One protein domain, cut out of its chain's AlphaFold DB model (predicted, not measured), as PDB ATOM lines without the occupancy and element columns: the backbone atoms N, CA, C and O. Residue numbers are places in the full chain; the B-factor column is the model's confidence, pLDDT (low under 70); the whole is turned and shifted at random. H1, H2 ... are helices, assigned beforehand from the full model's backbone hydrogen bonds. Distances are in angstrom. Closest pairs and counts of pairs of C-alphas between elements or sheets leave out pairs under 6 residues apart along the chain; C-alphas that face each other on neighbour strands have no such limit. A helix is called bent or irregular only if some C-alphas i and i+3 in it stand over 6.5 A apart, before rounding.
ATOM      1  N   LYS A 195      31.503 -75.201 -12.081       44.78
ATOM      2  CA  LYS A 195      30.582 -75.075 -10.939       44.78
ATOM      3  C   LYS A 195      31.273 -75.195  -9.577       44.78
ATOM      4  O   LYS A 195      30.907 -74.490  -8.645       44.78
ATOM      5  N   PHE A 196      32.293 -76.048  -9.461       40.34
ATOM      6  CA  PHE A 196      33.030 -76.243  -8.206       40.34
ATOM      7  C   PHE A 196      33.827 -74.997  -7.789       40.34
ATOM      8  O   PHE A 196      33.854 -74.647  -6.609       40.34
ATOM      9  N   ILE A 197      34.446 -74.311  -8.753       39.78
ATOM     10  CA  ILE A 197      35.235 -73.097  -8.510       39.78
ATOM     11  C   ILE A 197      34.298 -71.929  -8.194       39.78
ATOM     12  O   ILE A 197      34.520 -71.208  -7.223       39.78
ATOM     13  N   VAL A 198      33.191 -71.796  -8.930       43.34
ATOM     14  CA  VAL A 198      32.150 -70.793  -8.653       43.34
ATOM     15  C   VAL A 198      31.520 -71.002  -7.273       43.34
ATOM     16  O   VAL A 198      31.343 -70.035  -6.531       43.34
ATOM     17  N   ASP A 199      31.237 -72.246  -6.882       46.03
ATOM     18  CA  ASP A 199      30.706 -72.567  -5.554       46.03
ATOM     19  C   ASP A 199      31.725 -72.240  -4.453       46.03
ATOM     20  O   ASP A 199      31.363 -71.659  -3.424       46.03
ATOM     21  N   LEU A 200      33.010 -72.543  -4.670       41.91
ATOM     22  CA  LEU A 200      34.083 -72.226  -3.726       41.91
ATOM     23  C   LEU A 200      34.265 -70.707  -3.557       41.91
ATOM     24  O   LEU A 200      34.315 -70.217  -2.427       41.91
ATOM     25  N   LEU A 201      34.306 -69.956  -4.658       45.91
ATOM     26  CA  LEU A 201      34.468 -68.499  -4.666       45.91
ATOM     27  C   LEU A 201      33.240 -67.783  -4.108       45.91
ATOM     28  O   LEU A 201      33.370 -66.890  -3.270       45.91
ATOM     29  N   SER A 202      32.039 -68.214  -4.504       51.41
ATOM     30  CA  SER A 202      30.790 -67.720  -3.929       51.41
ATOM     31  C   SER A 202      30.780 -67.942  -2.421       51.41
ATOM     32  O   SER A 202      30.451 -67.027  -1.673       51.41
ATOM     33  N   THR A 203      31.215 -69.116  -1.955       52.31
ATOM     34  CA  THR A 203      31.302 -69.412  -0.521       52.31
ATOM     35  C   THR A 203      32.271 -68.470   0.193       52.31
ATOM     36  O   THR A 203      31.915 -67.905   1.226       52.31
ATOM     37  N   GLN A 204      33.468 -68.240  -0.352       46.56
ATOM     38  CA  GLN A 204      34.456 -67.350   0.271       46.56
ATOM     39  C   GLN A 204      33.976 -65.896   0.329       46.56
ATOM     40  O   GLN A 204      34.043 -65.273   1.392       46.56
ATOM     41  N   ILE A 205      33.430 -65.365  -0.770       51.72
ATOM     42  CA  ILE A 205      32.914 -63.991  -0.805       51.72
ATOM     43  C   ILE A 205      31.733 -63.844   0.163       51.72
ATOM     44  O   ILE A 205      31.683 -62.869   0.909       51.72
ATOM     45  N   LYS A 206      30.831 -64.832   0.237       62.19
ATOM     46  CA  LYS A 206      29.710 -64.835   1.194       62.19
ATOM     47  C   LYS A 206      30.167 -64.845   2.652       62.19
ATOM     48  O   LYS A 206      29.568 -64.157   3.482       62.19
ATOM     49  N   VAL A 207      31.239 -65.576   2.979       53.69
ATOM     50  CA  VAL A 207      31.838 -65.577   4.328       53.69
ATOM     51  C   VAL A 207      32.402 -64.197   4.673       53.69
ATOM     52  O   VAL A 207      32.128 -63.678   5.759       53.69
ATOM     53  N   VAL A 208      33.148 -63.577   3.754       51.78
ATOM     54  CA  VAL A 208      33.720 -62.236   3.955       51.78
ATOM     55  C   VAL A 208      32.616 -61.188   4.082       51.78
ATOM     56  O   VAL A 208      32.620 -60.420   5.044       51.78
ATOM     57  N   PHE A 209      31.635 -61.211   3.178       69.12
ATOM     58  CA  PHE A 209      30.445 -60.363   3.230       69.12
ATOM     59  C   PHE A 209      29.743 -60.472   4.586       69.12
ATOM     60  O   PHE A 209      29.530 -59.460   5.249       69.12
ATOM     61  N   SER A 210      29.466 -61.695   5.049       68.19
ATOM     62  CA  SER A 210      28.802 -61.928   6.336       68.19
ATOM     63  C   SER A 210      29.616 -61.385   7.513       68.19
ATOM     64  O   SER A 210      29.061 -60.791   8.435       68.19
ATOM     65  N   CYS A 211      30.941 -61.556   7.491       57.25
ATOM     66  CA  CYS A 211      31.832 -61.038   8.528       57.25
ATOM     67  C   CYS A 211      31.829 -59.502   8.573       57.25
ATOM     68  O   CYS A 211      31.695 -58.916   9.651       57.25
ATOM     69  N   LEU A 212      31.946 -58.851   7.412       51.25
ATOM     70  CA  LEU A 212      31.922 -57.392   7.291       51.25
ATOM     71  C   LEU A 212      30.570 -56.822   7.712       51.25
ATOM     72  O   LEU A 212      30.523 -55.889   8.512       51.25
ATOM     73  N   LEU A 213      29.479 -57.430   7.248       77.12
ATOM     74  CA  LEU A 213      28.128 -57.006   7.581       77.12
ATOM     75  C   LEU A 213      27.849 -57.124   9.089       77.12
ATOM     76  O   LEU A 213      27.337 -56.178   9.679       77.12
ATOM     77  N   ASN A 214      28.258 -58.217   9.740       72.75
ATOM     78  CA  ASN A 214      28.081 -58.396  11.189       72.75
ATOM     79  C   ASN A 214      28.892 -57.386  12.019       72.75
ATOM     80  O   ASN A 214      28.417 -56.878  13.042       72.75
ATOM     81  N   LYS A 215      30.128 -57.085  11.597       60.47
ATOM     82  CA  LYS A 215      30.943 -56.038  12.233       60.47
ATOM     83  C   LYS A 215      30.291 -54.672  12.063       60.47
ATOM     84  O   LYS A 215      30.205 -53.919  13.030       60.47
ATOM     85  N   MET A 216      29.797 -54.382  10.861       79.25
ATOM     86  CA  MET A 216      29.129 -53.122  10.575       79.25
ATOM     87  C   MET A 216      27.832 -52.972  11.367       79.25
ATOM     88  O   MET A 216      27.590 -51.920  11.946       79.25
ATOM     89  N   GLU A 217      27.038 -54.035  11.488       87.56
ATOM     90  CA  GLU A 217      25.850 -54.043  12.340       87.56
ATOM     91  C   GLU A 217      26.204 -53.749  13.802       87.56
ATOM     92  O   GLU A 217      25.567 -52.912  14.438       87.56
ATOM     93  N   SER A 218      27.241 -54.401  14.333       77.75
ATOM     94  CA  SER A 218      27.695 -54.183  15.713       77.75
ATOM     95  C   SER A 218      28.124 -52.732  15.944       77.75
ATOM     96  O   SER A 218      27.788 -52.141  16.965       77.75
ATOM     97  N   ASN A 219      28.816 -52.146  14.970       72.44
ATOM     98  CA  ASN A 219      29.236 -50.750  14.985       72.44
ATOM     99  C   ASN A 219      28.049 -49.783  14.903       72.44
ATOM    100  O   ASN A 219      27.962 -48.841  15.688       72.44
ATOM    101  N   LEU A 220      27.090 -50.045  14.011       80.44
ATOM    102  CA  LEU A 220      25.858 -49.267  13.907       80.44
ATOM    103  C   LEU A 220      25.088 -49.267  15.230       80.44
ATOM    104  O   LEU A 220      24.629 -48.205  15.645       80.44
ATOM    105  N   ARG A 221      25.013 -50.393  15.948       86.56
ATOM    106  CA  ARG A 221      24.351 -50.466  17.266       86.56
ATOM    107  C   ARG A 221      24.968 -49.538  18.314       86.56
ATOM    108  O   ARG A 221      24.257 -49.102  19.212       86.56
ATOM    109  N   LEU A 222      26.257 -49.215  18.196       77.38
ATOM    110  CA  LEU A 222      26.963 -48.322  19.122       77.38
ATOM    111  C   LEU A 222      26.747 -46.835  18.813       77.38
ATOM    112  O   LEU A 222      26.995 -45.989  19.676       77.38
ATOM    113  N   ILE A 223      26.289 -46.487  17.605       77.56
ATOM    114  CA  ILE A 223      26.101 -45.086  17.197       77.56
ATOM    115  C   ILE A 223      25.128 -44.341  18.126       77.56
ATOM    116  O   ILE A 223      25.510 -43.282  18.617       77.56
ATOM    117  N   PRO A 224      23.929 -44.854  18.466       83.00
ATOM    118  CA  PRO A 224      23.014 -44.144  19.362       83.00
ATOM    119  C   PRO A 224      23.589 -43.923  20.769       83.00
ATOM    120  O   PRO A 224      23.301 -42.908  21.401       83.00
ATOM    121  N   GLU A 225      24.424 -44.849  21.250       81.06
ATOM    122  CA  GLU A 225      25.070 -44.771  22.566       81.06
ATOM    123  C   GLU A 225      26.202 -43.734  22.588       81.06
ATOM    124  O   GLU A 225      26.405 -43.036  23.584       81.06
ATOM    125  N   THR A 226      26.923 -43.600  21.473       75.38
ATOM    126  CA  THR A 226      28.117 -42.749  21.355       75.38
ATOM    127  C   THR A 226      27.854 -41.408  20.671       75.38
ATOM    128  O   THR A 226      28.704 -40.518  20.742       75.38
ATOM    129  N   ALA A 227      26.666 -41.203  20.089       74.25
ATOM    130  CA  ALA A 227      26.300 -40.012  19.321       74.25
ATOM    131  C   ALA A 227      26.597 -38.707  20.065       74.25
ATOM    132  O   ALA A 227      27.261 -37.834  19.521       74.25
ATOM    133  N   ARG A 228      26.212 -38.595  21.344       74.12
ATOM    134  CA  ARG A 228      26.466 -37.377  22.140       74.12
ATOM    135  C   ARG A 228      27.955 -37.060  22.287       74.12
ATOM    136  O   ARG A 228      28.347 -35.894  22.272       74.12
ATOM    137  N   ILE A 229      28.790 -38.087  22.437       67.50
ATOM    138  CA  ILE A 229      30.246 -37.937  22.566       67.50
ATOM    139  C   ILE A 229      30.839 -37.506  21.219       67.50
ATOM    140  O   ILE A 229      31.656 -36.586  21.165       67.50
ATOM    141  N   LEU A 230      30.393 -38.130  20.128       59.94
ATOM    142  CA  LEU A 230      30.813 -37.798  18.766       59.94
ATOM    143  C   LEU A 230      30.374 -36.388  18.342       59.94
ATOM    144  O   LEU A 230      31.127 -35.686  17.672       59.94
ATOM    145  N   GLU A 231      29.191 -35.938  18.764       72.75
ATOM    146  CA  GLU A 231      28.720 -34.564  18.546       72.75
ATOM    147  C   GLU A 231      29.569 -33.558  19.319       72.75
ATOM    148  O   GLU A 231      30.030 -32.574  18.747       72.75
ATOM    149  N   THR A 232      29.839 -33.833  20.597       70.12
ATOM    150  CA  THR A 232      30.636 -32.935  21.450       70.12
ATOM    151  C   THR A 232      32.085 -32.817  20.966       70.12
ATOM    152  O   THR A 232      32.708 -31.771  21.122       70.12
ATOM    153  N   SER A 233      32.623 -33.877  20.356       62.31
ATOM    154  CA  SER A 233      33.961 -33.883  19.750       62.31
ATOM    155  C   SER A 233      33.997 -33.344  18.315       62.31
ATOM    156  O   SER A 233      35.083 -33.090  17.801       62.31
ATOM    157  N   GLY A 234      32.842 -33.143  17.670       65.00
ATOM    158  CA  GLY A 234      32.739 -32.696  16.277       65.00
ATOM    159  C   GLY A 234      33.056 -33.776  15.236       65.00
ATOM    160  O   GLY A 234      33.266 -33.454  14.072       65.00
ATOM    161  N   TRP A 235      33.117 -35.049  15.635       63.12
ATOM    162  CA  TRP A 235      33.546 -36.161  14.772       63.12
ATOM    163  C   TRP A 235      32.375 -36.904  14.129       63.12
ATOM    164  O   TRP A 235      32.589 -37.707  13.223       63.12
ATOM    165  N   LEU A 236      31.138 -36.645  14.570       68.38
ATOM    166  CA  LEU A 236      29.969 -37.391  14.106       68.38
ATOM    167  C   LEU A 236      29.795 -37.328  12.581       68.38
ATOM    168  O   LEU A 236      29.516 -38.352  11.977       68.38
ATOM    169  N   HIS A 237      30.026 -36.172  11.949       70.75
ATOM    170  CA  HIS A 237      29.927 -36.036  10.491       70.75
ATOM    171  C   HIS A 237      30.958 -36.903   9.747       70.75
ATOM    172  O   HIS A 237      30.590 -37.665   8.857       70.75
ATOM    173  N   SER A 238      32.232 -36.867  10.153       65.06
ATOM    174  CA  SER A 238      33.280 -37.696   9.540       65.06
ATOM    175  C   SER A 238      33.013 -39.190   9.731       65.06
ATOM    176  O   SER A 238      33.202 -39.975   8.807       65.06
ATOM    177  N   VAL A 239      32.533 -39.586  10.915       64.50
ATOM    178  CA  VAL A 239      32.136 -40.974  11.192       64.50
ATOM    179  C   VAL A 239      30.954 -41.385  10.312       64.50
ATOM    180  O   VAL A 239      30.969 -42.481   9.758       64.50
ATOM    181  N   SER A 240      29.963 -40.509  10.127       71.94
ATOM    182  CA  SER A 240      28.814 -40.756   9.251       71.94
ATOM    183  C   SER A 240      29.223 -41.024   7.802       71.94
ATOM    184  O   SER A 240      28.713 -41.973   7.212       71.94
ATOM    185  N   ILE A 241      30.153 -40.238   7.246       66.62
ATOM    186  CA  ILE A 241      30.644 -40.425   5.869       66.62
ATOM    187  C   ILE A 241      31.308 -41.795   5.725       66.62
ATOM    188  O   ILE A 241      30.883 -42.596   4.898       66.62
ATOM    189  N   VAL A 242      32.250 -42.120   6.617       61.97
ATOM    190  CA  VAL A 242      32.948 -43.417   6.600       61.97
ATOM    191  C   VAL A 242      31.957 -44.582   6.681       61.97
ATOM    192  O   VAL A 242      32.116 -45.599   6.007       61.97
ATOM    193  N   TYR A 243      30.904 -44.451   7.492       71.50
ATOM    194  CA  TYR A 243      29.883 -45.488   7.605       71.50
ATOM    195  C   TYR A 243      29.068 -45.640   6.318       71.50
ATOM    196  O   TYR A 243      28.748 -46.767   5.942       71.50
ATOM    197  N   LEU A 244      28.736 -44.541   5.637       70.31
ATOM    198  CA  LEU A 244      28.013 -44.582   4.366       70.31
ATOM    199  C   LEU A 244      28.849 -45.210   3.254       70.31
ATOM    200  O   LEU A 244      28.314 -46.048   2.526       70.31
ATOM    201  N   ASP A 245      30.141 -44.895   3.182       60.62
ATOM    202  CA  ASP A 245      31.053 -45.468   2.187       60.62
ATOM    203  C   ASP A 245      31.186 -46.984   2.374       60.62
ATOM    204  O   ASP A 245      31.008 -47.765   1.436       60.62
ATOM    205  N   ILE A 246      31.388 -47.430   3.619       56.72
ATOM    206  CA  ILE A 246      31.454 -48.859   3.946       56.72
ATOM    207  C   ILE A 246      30.128 -49.554   3.610       56.72
ATOM    208  O   ILE A 246      30.121 -50.628   3.005       56.72
ATOM    209  N   LEU A 247      28.989 -48.961   3.980       71.38
ATOM    210  CA  LEU A 247      27.675 -49.534   3.681       71.38
ATOM    211  C   LEU A 247      27.397 -49.611   2.177       71.38
ATOM    212  O   LEU A 247      26.784 -50.583   1.736       71.38
ATOM    213  N   LYS A 248      27.865 -48.639   1.391       72.38
ATOM    214  CA  LYS A 248      27.728 -48.625  -0.068       72.38
ATOM    215  C   LYS A 248      28.478 -49.783  -0.717       72.38
ATOM    216  O   LYS A 248      27.952 -50.450  -1.616       72.38
ATOM    217  N   GLU A 249      29.688 -50.060  -0.245       60.06
ATOM    218  CA  GLU A 249      30.482 -51.178  -0.751       60.06
ATOM    219  C   GLU A 249      29.892 -52.526  -0.317       60.06
ATOM    220  O   GLU A 249      29.762 -53.437  -1.138       60.06
ATOM    221  N   ILE A 250      29.406 -52.646   0.924       65.31
ATOM    222  CA  ILE A 250      28.695 -53.857   1.365       65.31
ATOM    223  C   ILE A 250      27.405 -54.062   0.553       65.31
ATOM    224  O   ILE A 250      27.135 -55.186   0.122       65.31
ATOM    225  N   ASN A 251      26.637 -53.001   0.278       77.19
ATOM    226  CA  ASN A 251      25.457 -53.076  -0.586       77.19
ATOM    227  C   ASN A 251      25.832 -53.600  -1.974       77.19
ATOM    228  O   ASN A 251      25.184 -54.506  -2.495       77.19
ATOM    229  N   SER A 252      26.912 -53.069  -2.544       67.81
ATOM    230  CA  SER A 252      27.417 -53.459  -3.858       67.81
ATOM    231  C   SER A 252      27.731 -54.954  -3.943       67.81
ATOM    232  O   SER A 252      27.351 -55.600  -4.917       67.81
ATOM    233  N   ILE A 253      28.362 -55.516  -2.906       60.03
ATOM    234  CA  ILE A 253      28.626 -56.959  -2.799       60.03
ATOM    235  C   ILE A 253      27.318 -57.739  -2.611       60.03
ATOM    236  O   ILE A 253      27.140 -58.800  -3.206       60.03
ATOM    237  N   SER A 254      26.375 -57.208  -1.829       75.50
ATOM    238  CA  SER A 254      25.091 -57.868  -1.566       75.50
ATOM    239  C   SER A 254      24.258 -58.085  -2.835       75.50
ATOM    240  O   SER A 254      23.543 -59.077  -2.927       75.50
ATOM    241  N   GLN A 255      24.382 -57.212  -3.845       75.19
ATOM    242  CA  GLN A 255      23.641 -57.346  -5.106       75.19
ATOM    243  C   GLN A 255      24.084 -58.550  -5.955       75.19
ATOM    244  O   GLN A 255      23.386 -58.899  -6.904       75.19
ATOM    245  N   LEU A 256      25.217 -59.187  -5.633       61.62
ATOM    246  CA  LEU A 256      25.713 -60.361  -6.357       61.62
ATOM    247  C   LEU A 256      24.856 -61.611  -6.108       61.62
ATOM    248  O   LEU A 256      24.811 -62.501  -6.956       61.62
ATOM    249  N   TRP A 257      24.165 -61.686  -4.965       75.06
ATOM    250  CA  TRP A 257      23.334 -62.832  -4.607       75.06
ATOM    251  C   TRP A 257      22.068 -62.415  -3.853       75.06
ATOM    252  O   TRP A 257      22.089 -61.615  -2.923       75.06
ATOM    253  N   GLU A 258      20.944 -63.032  -4.215       78.31
ATOM    254  CA  GLU A 258      19.624 -62.675  -3.682       78.31
ATOM    255  C   GLU A 258      19.494 -62.881  -2.160       78.31
ATOM    256  O   GLU A 258      18.760 -62.155  -1.489       78.31
ATOM    257  N   ASN A 259      20.192 -63.867  -1.590       80.12
ATOM    258  CA  ASN A 259      20.144 -64.130  -0.151       80.12
ATOM    259  C   ASN A 259      20.922 -63.067   0.645       80.12
ATOM    260  O   ASN A 259      20.441 -62.556   1.654       80.12
ATOM    261  N   GLU A 260      22.091 -62.685   0.148       79.62
ATOM    262  CA  GLU A 260      22.976 -61.678   0.724       79.62
ATOM    263  C   GLU A 260      22.343 -60.284   0.641       79.62
ATOM    264  O   GLU A 260      22.382 -59.532   1.616       79.62
ATOM    265  N   LYS A 261      21.648 -59.972  -0.462       84.69
ATOM    266  CA  LYS A 261      20.809 -58.770  -0.589       84.69
ATOM    267  C   LYS A 261      19.765 -58.671   0.525       84.69
ATOM    268  O   LYS A 261      19.634 -57.622   1.157       84.69
ATOM    269  N   LYS A 262      19.049 -59.765   0.807       87.19
ATOM    270  CA  LYS A 262      18.049 -59.819   1.890       87.19
ATOM    271  C   LYS A 262      18.688 -59.673   3.267       87.19
ATOM    272  O   LYS A 262      18.145 -58.976   4.121       87.19
ATOM    273  N   GLN A 263      19.841 -60.303   3.485       89.19
ATOM    274  CA  GLN A 263      20.583 -60.183   4.738       89.19
ATOM    275  C   GLN A 263      21.036 -58.738   4.985       89.19
ATOM    276  O   GLN A 263      20.858 -58.218   6.085       89.19
ATOM    277  N   PHE A 264      21.565 -58.073   3.956       87.00
ATOM    278  CA  PHE A 264      21.947 -56.666   4.018       87.00
ATOM    279  C   PHE A 264      20.754 -55.766   4.358       87.00
ATOM    280  O   PHE A 264      20.817 -54.989   5.311       87.00
ATOM    281  N   GLN A 265      19.640 -55.922   3.634       89.12
ATOM    282  CA  GLN A 265      18.402 -55.181   3.895       89.12
ATOM    283  C   GLN A 265      17.915 -55.373   5.337       89.12
ATOM    284  O   GLN A 265      17.574 -54.397   6.002       89.12
ATOM    285  N   HIS A 266      17.937 -56.608   5.846       90.44
ATOM    286  CA  HIS A 266      17.526 -56.909   7.215       90.44
ATOM    287  C   HIS A 266      18.380 -56.179   8.262       90.44
ATOM    288  O   HIS A 266      17.839 -55.612   9.212       90.44
ATOM    289  N   VAL A 267      19.703 -56.142   8.079       89.88
ATOM    290  CA  VAL A 267      20.603 -55.406   8.977       89.88
ATOM    291  C   VAL A 267      20.285 -53.916   8.967       89.88
ATOM    292  O   VAL A 267      20.162 -53.316  10.034       89.88
ATOM    293  N   LEU A 268      20.097 -53.318   7.789       89.00
ATOM    294  CA  LEU A 268      19.767 -51.900   7.717       89.00
ATOM    295  C   LEU A 268      18.404 -51.587   8.362       89.00
ATOM    296  O   LEU A 268      18.292 -50.608   9.097       89.00
ATOM    297  N   MET A 269      17.395 -52.442   8.158       86.19
ATOM    298  CA  MET A 269      16.089 -52.319   8.822       86.19
ATOM    299  C   MET A 269      16.207 -52.377  10.350       86.19
ATOM    300  O   MET A 269      15.558 -51.603  11.052       86.19
ATOM    301  N   ASN A 270      17.058 -53.254  10.880       88.62
ATOM    302  CA  ASN A 270      17.275 -53.361  12.324       88.62
ATOM    303  C   ASN A 270      18.036 -52.156  12.904       88.62
ATOM    304  O   ASN A 270      17.900 -51.865  14.090       88.62
ATOM    305  N   GLN A 271      18.839 -51.462  12.092       88.00
ATOM    306  CA  GLN A 271      19.691 -50.342  12.509       88.00
ATOM    307  C   GLN A 271      19.141 -48.963  12.097       88.00
ATOM    308  O   GLN A 271      19.899 -48.001  11.960       88.00
ATOM    309  N   GLN A 272      17.819 -48.833  11.935       86.81
ATOM    310  CA  GLN A 272      17.164 -47.597  11.479       86.81
ATOM    311  C   GLN A 272      17.516 -46.349  12.297       86.81
ATOM    312  O   GLN A 272      17.720 -45.284  11.723       86.81
ATOM    313  N   ILE A 273      17.632 -46.469  13.622       85.38
ATOM    314  CA  ILE A 273      17.970 -45.334  14.498       85.38
ATOM    315  C   ILE A 273      19.380 -44.816  14.186       85.38
ATOM    316  O   ILE A 273      19.605 -43.612  14.087       85.38
ATOM    317  N   SER A 274      20.332 -45.726  14.002       86.88
ATOM    318  CA  SER A 274      21.716 -45.394  13.672       86.88
ATOM    319  C   SER A 274      21.816 -44.758  12.293       86.88
ATOM    320  O   SER A 274      22.489 -43.742  12.138       86.88
ATOM    321  N   LEU A 275      21.092 -45.303  11.309       86.81
ATOM    322  CA  LEU A 275      21.002 -44.724   9.967       86.81
ATOM    323  C   LEU A 275      20.390 -43.323  10.002       86.81
ATOM    324  O   LEU A 275      20.912 -42.425   9.355       86.81
ATOM    325  N   GLN A 276      19.343 -43.100  10.795       84.06
ATOM    326  CA  GLN A 276      18.746 -41.777  10.961       84.06
ATOM    327  C   GLN A 276      19.759 -40.757  11.508       84.06
ATOM    328  O   GLN A 276      19.854 -39.653  10.977       84.06
ATOM    329  N   LEU A 277      20.534 -41.120  12.535       82.44
ATOM    330  CA  LEU A 277      21.568 -40.246  13.107       82.44
ATOM    331  C   LEU A 277      22.693 -39.952  12.108       82.44
ATOM    332  O   LEU A 277      23.167 -38.820  12.031       82.44
ATOM    333  N   ILE A 278      23.095 -40.962  11.334       82.38
ATOM    334  CA  ILE A 278      24.091 -40.817  10.271       82.38
ATOM    335  C   ILE A 278      23.586 -39.820   9.226       82.38
ATOM    336  O   ILE A 278      24.270 -38.837   8.942       82.38
ATOM    337  N   LEU A 279      22.367 -40.036   8.721       83.38
ATOM    338  CA  LEU A 279      21.740 -39.228   7.675       83.38
ATOM    339  C   LEU A 279      21.448 -37.793   8.124       83.38
ATOM    340  O   LEU A 279      21.600 -36.878   7.322       83.38
ATOM    341  N   GLU A 280      21.104 -37.561   9.394       81.62
ATOM    342  CA  GLU A 280      20.902 -36.206   9.930       81.62
ATOM    343  C   GLU A 280      22.157 -35.329   9.792       81.62
ATOM    344  O   GLU A 280      22.054 -34.108   9.665       81.62
ATOM    345  N   LYS A 281      23.347 -35.938   9.814       75.50
ATOM    346  CA  LYS A 281      24.616 -35.215   9.688       75.50
ATOM    347  C   LYS A 281      25.183 -35.227   8.272       75.50
ATOM    348  O   LYS A 281      26.260 -34.674   8.080       75.50
ATOM    349  N   THR A 282      24.506 -35.839   7.304       76.12
ATOM    350  CA  THR A 282      24.953 -35.802   5.905       76.12
ATOM    351  C   THR A 282      24.688 -34.444   5.273       76.12
ATOM    352  O   THR A 282      23.774 -33.712   5.650       76.12
ATOM    353  N   THR A 283      25.512 -34.093   4.298       70.19
ATOM    354  CA  THR A 283      25.393 -32.894   3.478       70.19
ATOM    355  C   THR A 283      25.148 -33.289   2.034       70.19
ATOM    356  O   THR A 283      25.488 -34.384   1.612       70.19
ATOM    357  N   ARG A 284      24.638 -32.360   1.220       66.25
ATOM    358  CA  ARG A 284      24.392 -32.556  -0.223       66.25
ATOM    359  C   ARG A 284      25.590 -33.034  -1.051       66.25
ATOM    360  O   ARG A 284      25.381 -33.423  -2.192       66.25
ATOM    361  N   LYS A 285      26.813 -32.935  -0.528       68.00
ATOM    362  CA  LYS A 285      28.034 -33.372  -1.216       68.00
ATOM    363  C   LYS A 285      28.373 -34.840  -0.953       68.00
ATOM    364  O   LYS A 285      29.239 -35.369  -1.640       68.00
ATOM    365  N   ASP A 286      27.705 -35.465   0.012       68.62
ATOM    366  CA  ASP A 286      27.995 -36.826   0.449       68.62
ATOM    367  C   ASP A 286      27.224 -37.845  -0.404       68.62
ATOM    368  O   ASP A 286      26.106 -37.591  -0.861       68.62
ATOM    369  N   ASP A 287      27.801 -39.028  -0.599       69.19
ATOM    370  CA  ASP A 287      27.270 -40.047  -1.507       69.19
ATOM    371  C   ASP A 287      26.265 -40.995  -0.824       69.19
ATOM    372  O   ASP A 287      26.516 -42.176  -0.581       69.19
ATOM    373  N   TYR A 288      25.088 -40.459  -0.491       72.19
ATOM    374  CA  TYR A 288      23.991 -41.212   0.138       72.19
ATOM    375  C   TYR A 288      22.880 -41.632  -0.838       72.19
ATOM    376  O   TYR A 288      21.912 -42.277  -0.429       72.19
ATOM    377  N   HIS A 289      22.969 -41.263  -2.123       73.06
ATOM    378  CA  HIS A 289      21.883 -41.455  -3.095       73.06
ATOM    379  C   HIS A 289      21.491 -42.921  -3.282       73.06
ATOM    380  O   HIS A 289      20.308 -43.228  -3.409       73.06
ATOM    381  N   TRP A 290      22.466 -43.827  -3.227       76.44
ATOM    382  CA  TRP A 290      22.245 -45.268  -3.345       76.44
ATOM    383  C   TRP A 290      21.316 -45.815  -2.245       76.44
ATOM    384  O   TRP A 290      20.619 -46.804  -2.459       76.44
ATOM    385  N   LEU A 291      21.243 -45.165  -1.076       77.12
ATOM    386  CA  LEU A 291      20.378 -45.592   0.023       77.12
ATOM    387  C   LEU A 291      18.895 -45.293  -0.268       77.12
ATOM    388  O   LEU A 291      18.016 -45.989   0.235       77.12
ATOM    389  N   LEU A 292      18.599 -44.303  -1.122       71.88
ATOM    390  CA  LEU A 292      17.229 -43.980  -1.551       71.88
ATOM    391  C   LEU A 292      16.605 -45.082  -2.419       71.88
ATOM    392  O   LEU A 292      15.383 -45.163  -2.526       71.88
ATOM    393  N   GLU A 293      17.422 -45.960  -3.003       69.62
ATOM    394  CA  GLU A 293      16.944 -47.143  -3.724       69.62
ATOM    395  C   GLU A 293      16.342 -48.192  -2.766       69.62
ATOM    396  O   GLU A 293      15.543 -49.033  -3.178       69.62
ATOM    397  N   HIS A 294      16.642 -48.088  -1.466       71.12
ATOM    398  CA  HIS A 294      16.140 -48.941  -0.388       71.12
ATOM    399  C   HIS A 294      15.013 -48.248   0.394       71.12
ATOM    400  O   HIS A 294      15.112 -47.961   1.591       71.12
ATOM    401  N   ASN A 295      13.913 -47.945  -0.302       64.62
ATOM    402  CA  ASN A 295      12.777 -47.189   0.245       64.62
ATOM    403  C   ASN A 295      12.143 -47.807   1.503       64.62
ATOM    404  O   ASN A 295      11.512 -47.095   2.281       64.62
ATOM    405  N   ASP A 296      12.271 -49.111   1.693       67.81
ATOM    406  CA  ASP A 296      11.771 -49.894   2.822       67.81
ATOM    407  C   ASP A 296      12.679 -49.845   4.062       67.81
ATOM    408  O   ASP A 296      12.248 -50.190   5.162       67.81
ATOM    409  N   VAL A 297      13.918 -49.382   3.897       69.25
ATOM    410  CA  VAL A 297      14.940 -49.348   4.944       69.25
ATOM    411  C   VAL A 297      14.965 -48.012   5.683       69.25
ATOM    412  O   VAL A 297      15.109 -47.999   6.903       69.25
ATOM    413  N   ILE A 298      14.816 -46.894   4.968       71.62
ATOM    414  CA  ILE A 298      14.871 -45.547   5.549       71.62
ATOM    415  C   ILE A 298      13.466 -45.093   5.977       71.62
ATOM    416  O   ILE A 298      12.506 -45.180   5.207       71.62
ATOM    417  N   ASP A 299      13.348 -44.532   7.184       73.38
ATOM    418  CA  ASP A 299      12.093 -43.970   7.677       73.38
ATOM    419  C   ASP A 299      11.628 -42.752   6.845       73.38
ATOM    420  O   ASP A 299      12.408 -42.050   6.190       73.38
ATOM    421  N   SER A 300      10.325 -42.462   6.875       71.75
ATOM    422  CA  SER A 300       9.735 -41.395   6.059       71.75
ATOM    423  C   SER A 300      10.337 -40.007   6.309       71.75
ATOM    424  O   SER A 300      10.375 -39.203   5.378       71.75
ATOM    425  N   LYS A 301      10.797 -39.716   7.535       71.81
ATOM    426  CA  LYS A 301      11.371 -38.419   7.916       71.81
ATOM    427  C   LYS A 301      12.771 -38.264   7.327       71.81
ATOM    428  O   LYS A 301      13.042 -37.235   6.710       71.81
ATOM    429  N   SER A 302      13.616 -39.285   7.440       73.88
ATOM    430  CA  SER A 302      14.957 -39.267   6.845       73.88
ATOM    431  C   SER A 302      14.891 -39.233   5.314       73.88
ATOM    432  O   SER A 302      15.567 -38.417   4.696       73.88
ATOM    433  N   ARG A 303      13.985 -39.993   4.677       74.31
ATOM    434  CA  ARG A 303      13.771 -39.892   3.216       74.31
ATOM    435  C   ARG A 303      13.336 -38.491   2.787       74.31
ATOM    436  O   ARG A 303      13.856 -37.966   1.808       74.31
ATOM    437  N   MET A 304      12.400 -37.875   3.513       73.56
ATOM    438  CA  MET A 304      11.956 -36.511   3.216       73.56
ATOM    439  C   MET A 304      13.112 -35.515   3.349       73.56
ATOM    440  O   MET A 304      13.255 -34.641   2.500       73.56
ATOM    441  N   HIS A 305      13.959 -35.665   4.372       71.50
ATOM    442  CA  HIS A 305      15.148 -34.834   4.562       71.50
ATOM    443  C   HIS A 305      16.103 -34.917   3.361       71.50
ATOM    444  O   HIS A 305      16.456 -33.881   2.794       71.50
ATOM    445  N   LEU A 306      16.431 -36.132   2.911       73.00
ATOM    446  CA  LEU A 306      17.308 -36.357   1.757       73.00
ATOM    447  C   LEU A 306      16.701 -35.821   0.450       73.00
ATOM    448  O   LEU A 306      17.368 -35.118  -0.302       73.00
ATOM    449  N   VAL A 307      15.409 -36.060   0.202       70.94
ATOM    450  CA  VAL A 307      14.713 -35.518  -0.980       70.94
ATOM    451  C   VAL A 307      14.672 -33.985  -0.946       70.94
ATOM    452  O   VAL A 307      14.883 -33.334  -1.966       70.94
ATOM    453  N   THR A 308      14.477 -33.379   0.226       67.75
ATOM    454  CA  THR A 308      14.516 -31.915   0.391       67.75
ATOM    455  C   THR A 308      15.919 -31.363   0.110       67.75
ATOM    456  O   THR A 308      16.074 -30.331  -0.556       67.75
ATOM    457  N   MET A 309      16.961 -32.090   0.522       70.62
ATOM    458  CA  MET A 309      18.341 -31.794   0.149       70.62
ATOM    459  C   MET A 309      18.598 -31.923  -1.364       70.62
ATOM    460  O   MET A 309      19.463 -31.225  -1.870       70.62
ATOM    461  N   MET A 310      17.828 -32.702  -2.119       66.12
ATOM    462  CA  MET A 310      17.986 -32.788  -3.579       66.12
ATOM    463  C   MET A 310      17.188 -31.723  -4.353       66.12
ATOM    464  O   MET A 310      17.607 -31.308  -5.428       66.12
ATOM    465  N   MET A 311      16.045 -31.275  -3.823       63.38
ATOM    466  CA  MET A 311      15.057 -30.498  -4.593       63.38
ATOM    467  C   MET A 311      15.147 -28.972  -4.424       63.38
ATOM    468  O   MET A 311      14.686 -28.230  -5.287       63.38
ATOM    469  N   ILE A 312      15.702 -28.471  -3.318       57.94
ATOM    470  CA  ILE A 312      15.739 -27.022  -3.036       57.94
ATOM    471  C   ILE A 312      17.068 -26.411  -3.539       57.94
ATOM    472  O   ILE A 312      18.118 -26.970  -3.253       57.94
ATOM    473  N   PRO A 313      17.116 -25.267  -4.237       54.62
ATOM    474  CA  PRO A 313      18.383 -24.579  -4.553       54.62
ATOM    475  C   PRO A 313      19.115 -24.099  -3.278       54.62
ATOM    476  O   PRO A 313      18.448 -23.673  -2.336       54.62
ATOM    477  N   GLU A 314      20.459 -24.153  -3.214       52.69
ATOM    478  CA  GLU A 314      21.254 -23.772  -2.013       52.69
ATOM    479  C   GLU A 314      20.872 -22.395  -1.432       52.69
ATOM    480  O   GLU A 314      20.850 -22.214  -0.214       52.69
ATOM    481  N   GLU A 315      20.482 -21.457  -2.297       53.41
ATOM    482  CA  GLU A 315      20.079 -20.086  -1.961       53.41
ATOM    483  C   GLU A 315      18.874 -20.003  -1.001       53.41
ATOM    484  O   GLU A 315      18.734 -19.024  -0.272       53.41
TER     485      GLU A 315
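Overview. This is residues 195 to 315 of the 332 residues of the protein "Ubiquitin-like domain-containing protein" of Hevea brasiliensis (UniProt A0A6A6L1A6). Three helices, H1, H2 and H3, make an up-and-down bundle in which the long H1 makes much of the length and residues 195 to 201 of H1 stick out at one end. H4 packs on the parts of H1 and H2 near their tight link, and H6 packs on H4 away from H1, with the short H5 near H2 and H6. The printed part has 121 residues with six named helices, H1 to H6 in order along the chain, and no named strand: the class is all helix. It is compact, with a radius of gyration of the C-alphas of 15.8 A, yet elongated, spanning 57 by 32 by 21 A.

Along the chain. H1, residues 195 to 233, begins with C-alpha 195 at (30.582, -75.075, -10.939) and is 51.5 A long. It is irregular, with C-alphas 225 and 228 7.5 A apart, and has a kink of 73 degrees near residue 226. H2, residues 236 to 254, is 26.2 A long and begins with C-alpha 236 at (29.969, -37.391, 14.106). H3, residues 258 to 270, measures 18.7 A, and H4, residues 272 to 280, 12.1 A. H5, residues 289 to 293, measures 7.6 A. H6, residues 300 to 311, measures 16.1 A and ends with C-alpha 311 at (15.057, -30.498, -4.593).

Arrangement. In the bundle, each helix runs against the one before it. H1 and H2, a helical hairpin, touch at a shallow tilt of 17 degrees, opposite ways; their closest C-alphas, Leu 230 and Leu 236, are 4.8 A apart. H2 and H3, also a helical hairpin, touch through residues 250 to 254 of H2 and 260 to 264 of H3, with the closest C-alphas, Ser 254 and Lys 261, 4.5 A apart. H1 touches H3 with residues 206 to 217 alone, at a shallow tilt of 12 degrees, the same way; the closest C-alphas are Glu 217 and Val 267, at 6.4 A. H4 touches H1 at a steep tilt of 65 degrees, closest at C-alphas Ile 223 and Ser 274, 5.6 A. H4 also touches H2, closest at C-alphas Ser 240 and Ile 278, 4.8 A. H6 touches H4 with residues 302 to 306 alone, closest at C-alphas Gln 276 and Ser 302, 6.1 A. H5 is close to but not clearly touching H2, with C-alphas Lys 248 and Trp 290 closest at 7.2 A. H1 and H6 are apart. In H2, H3, H4 and H6 every O i to N i+4 pair is within hydrogen-bond range; H1 has 30 of 35, and H5 has 0 of 1 but 2 of 2 O i to N i+3 pairs.

Size, cuts and confidence. The C-alphas farthest apart, Phe 196 and Glu 315, are 58.0 A apart. The printed part has no cut and no long link. Mean pLDDT of the printed part is 70.2; 51 residues are under 70, among them 195 to 212 and 310 to 315.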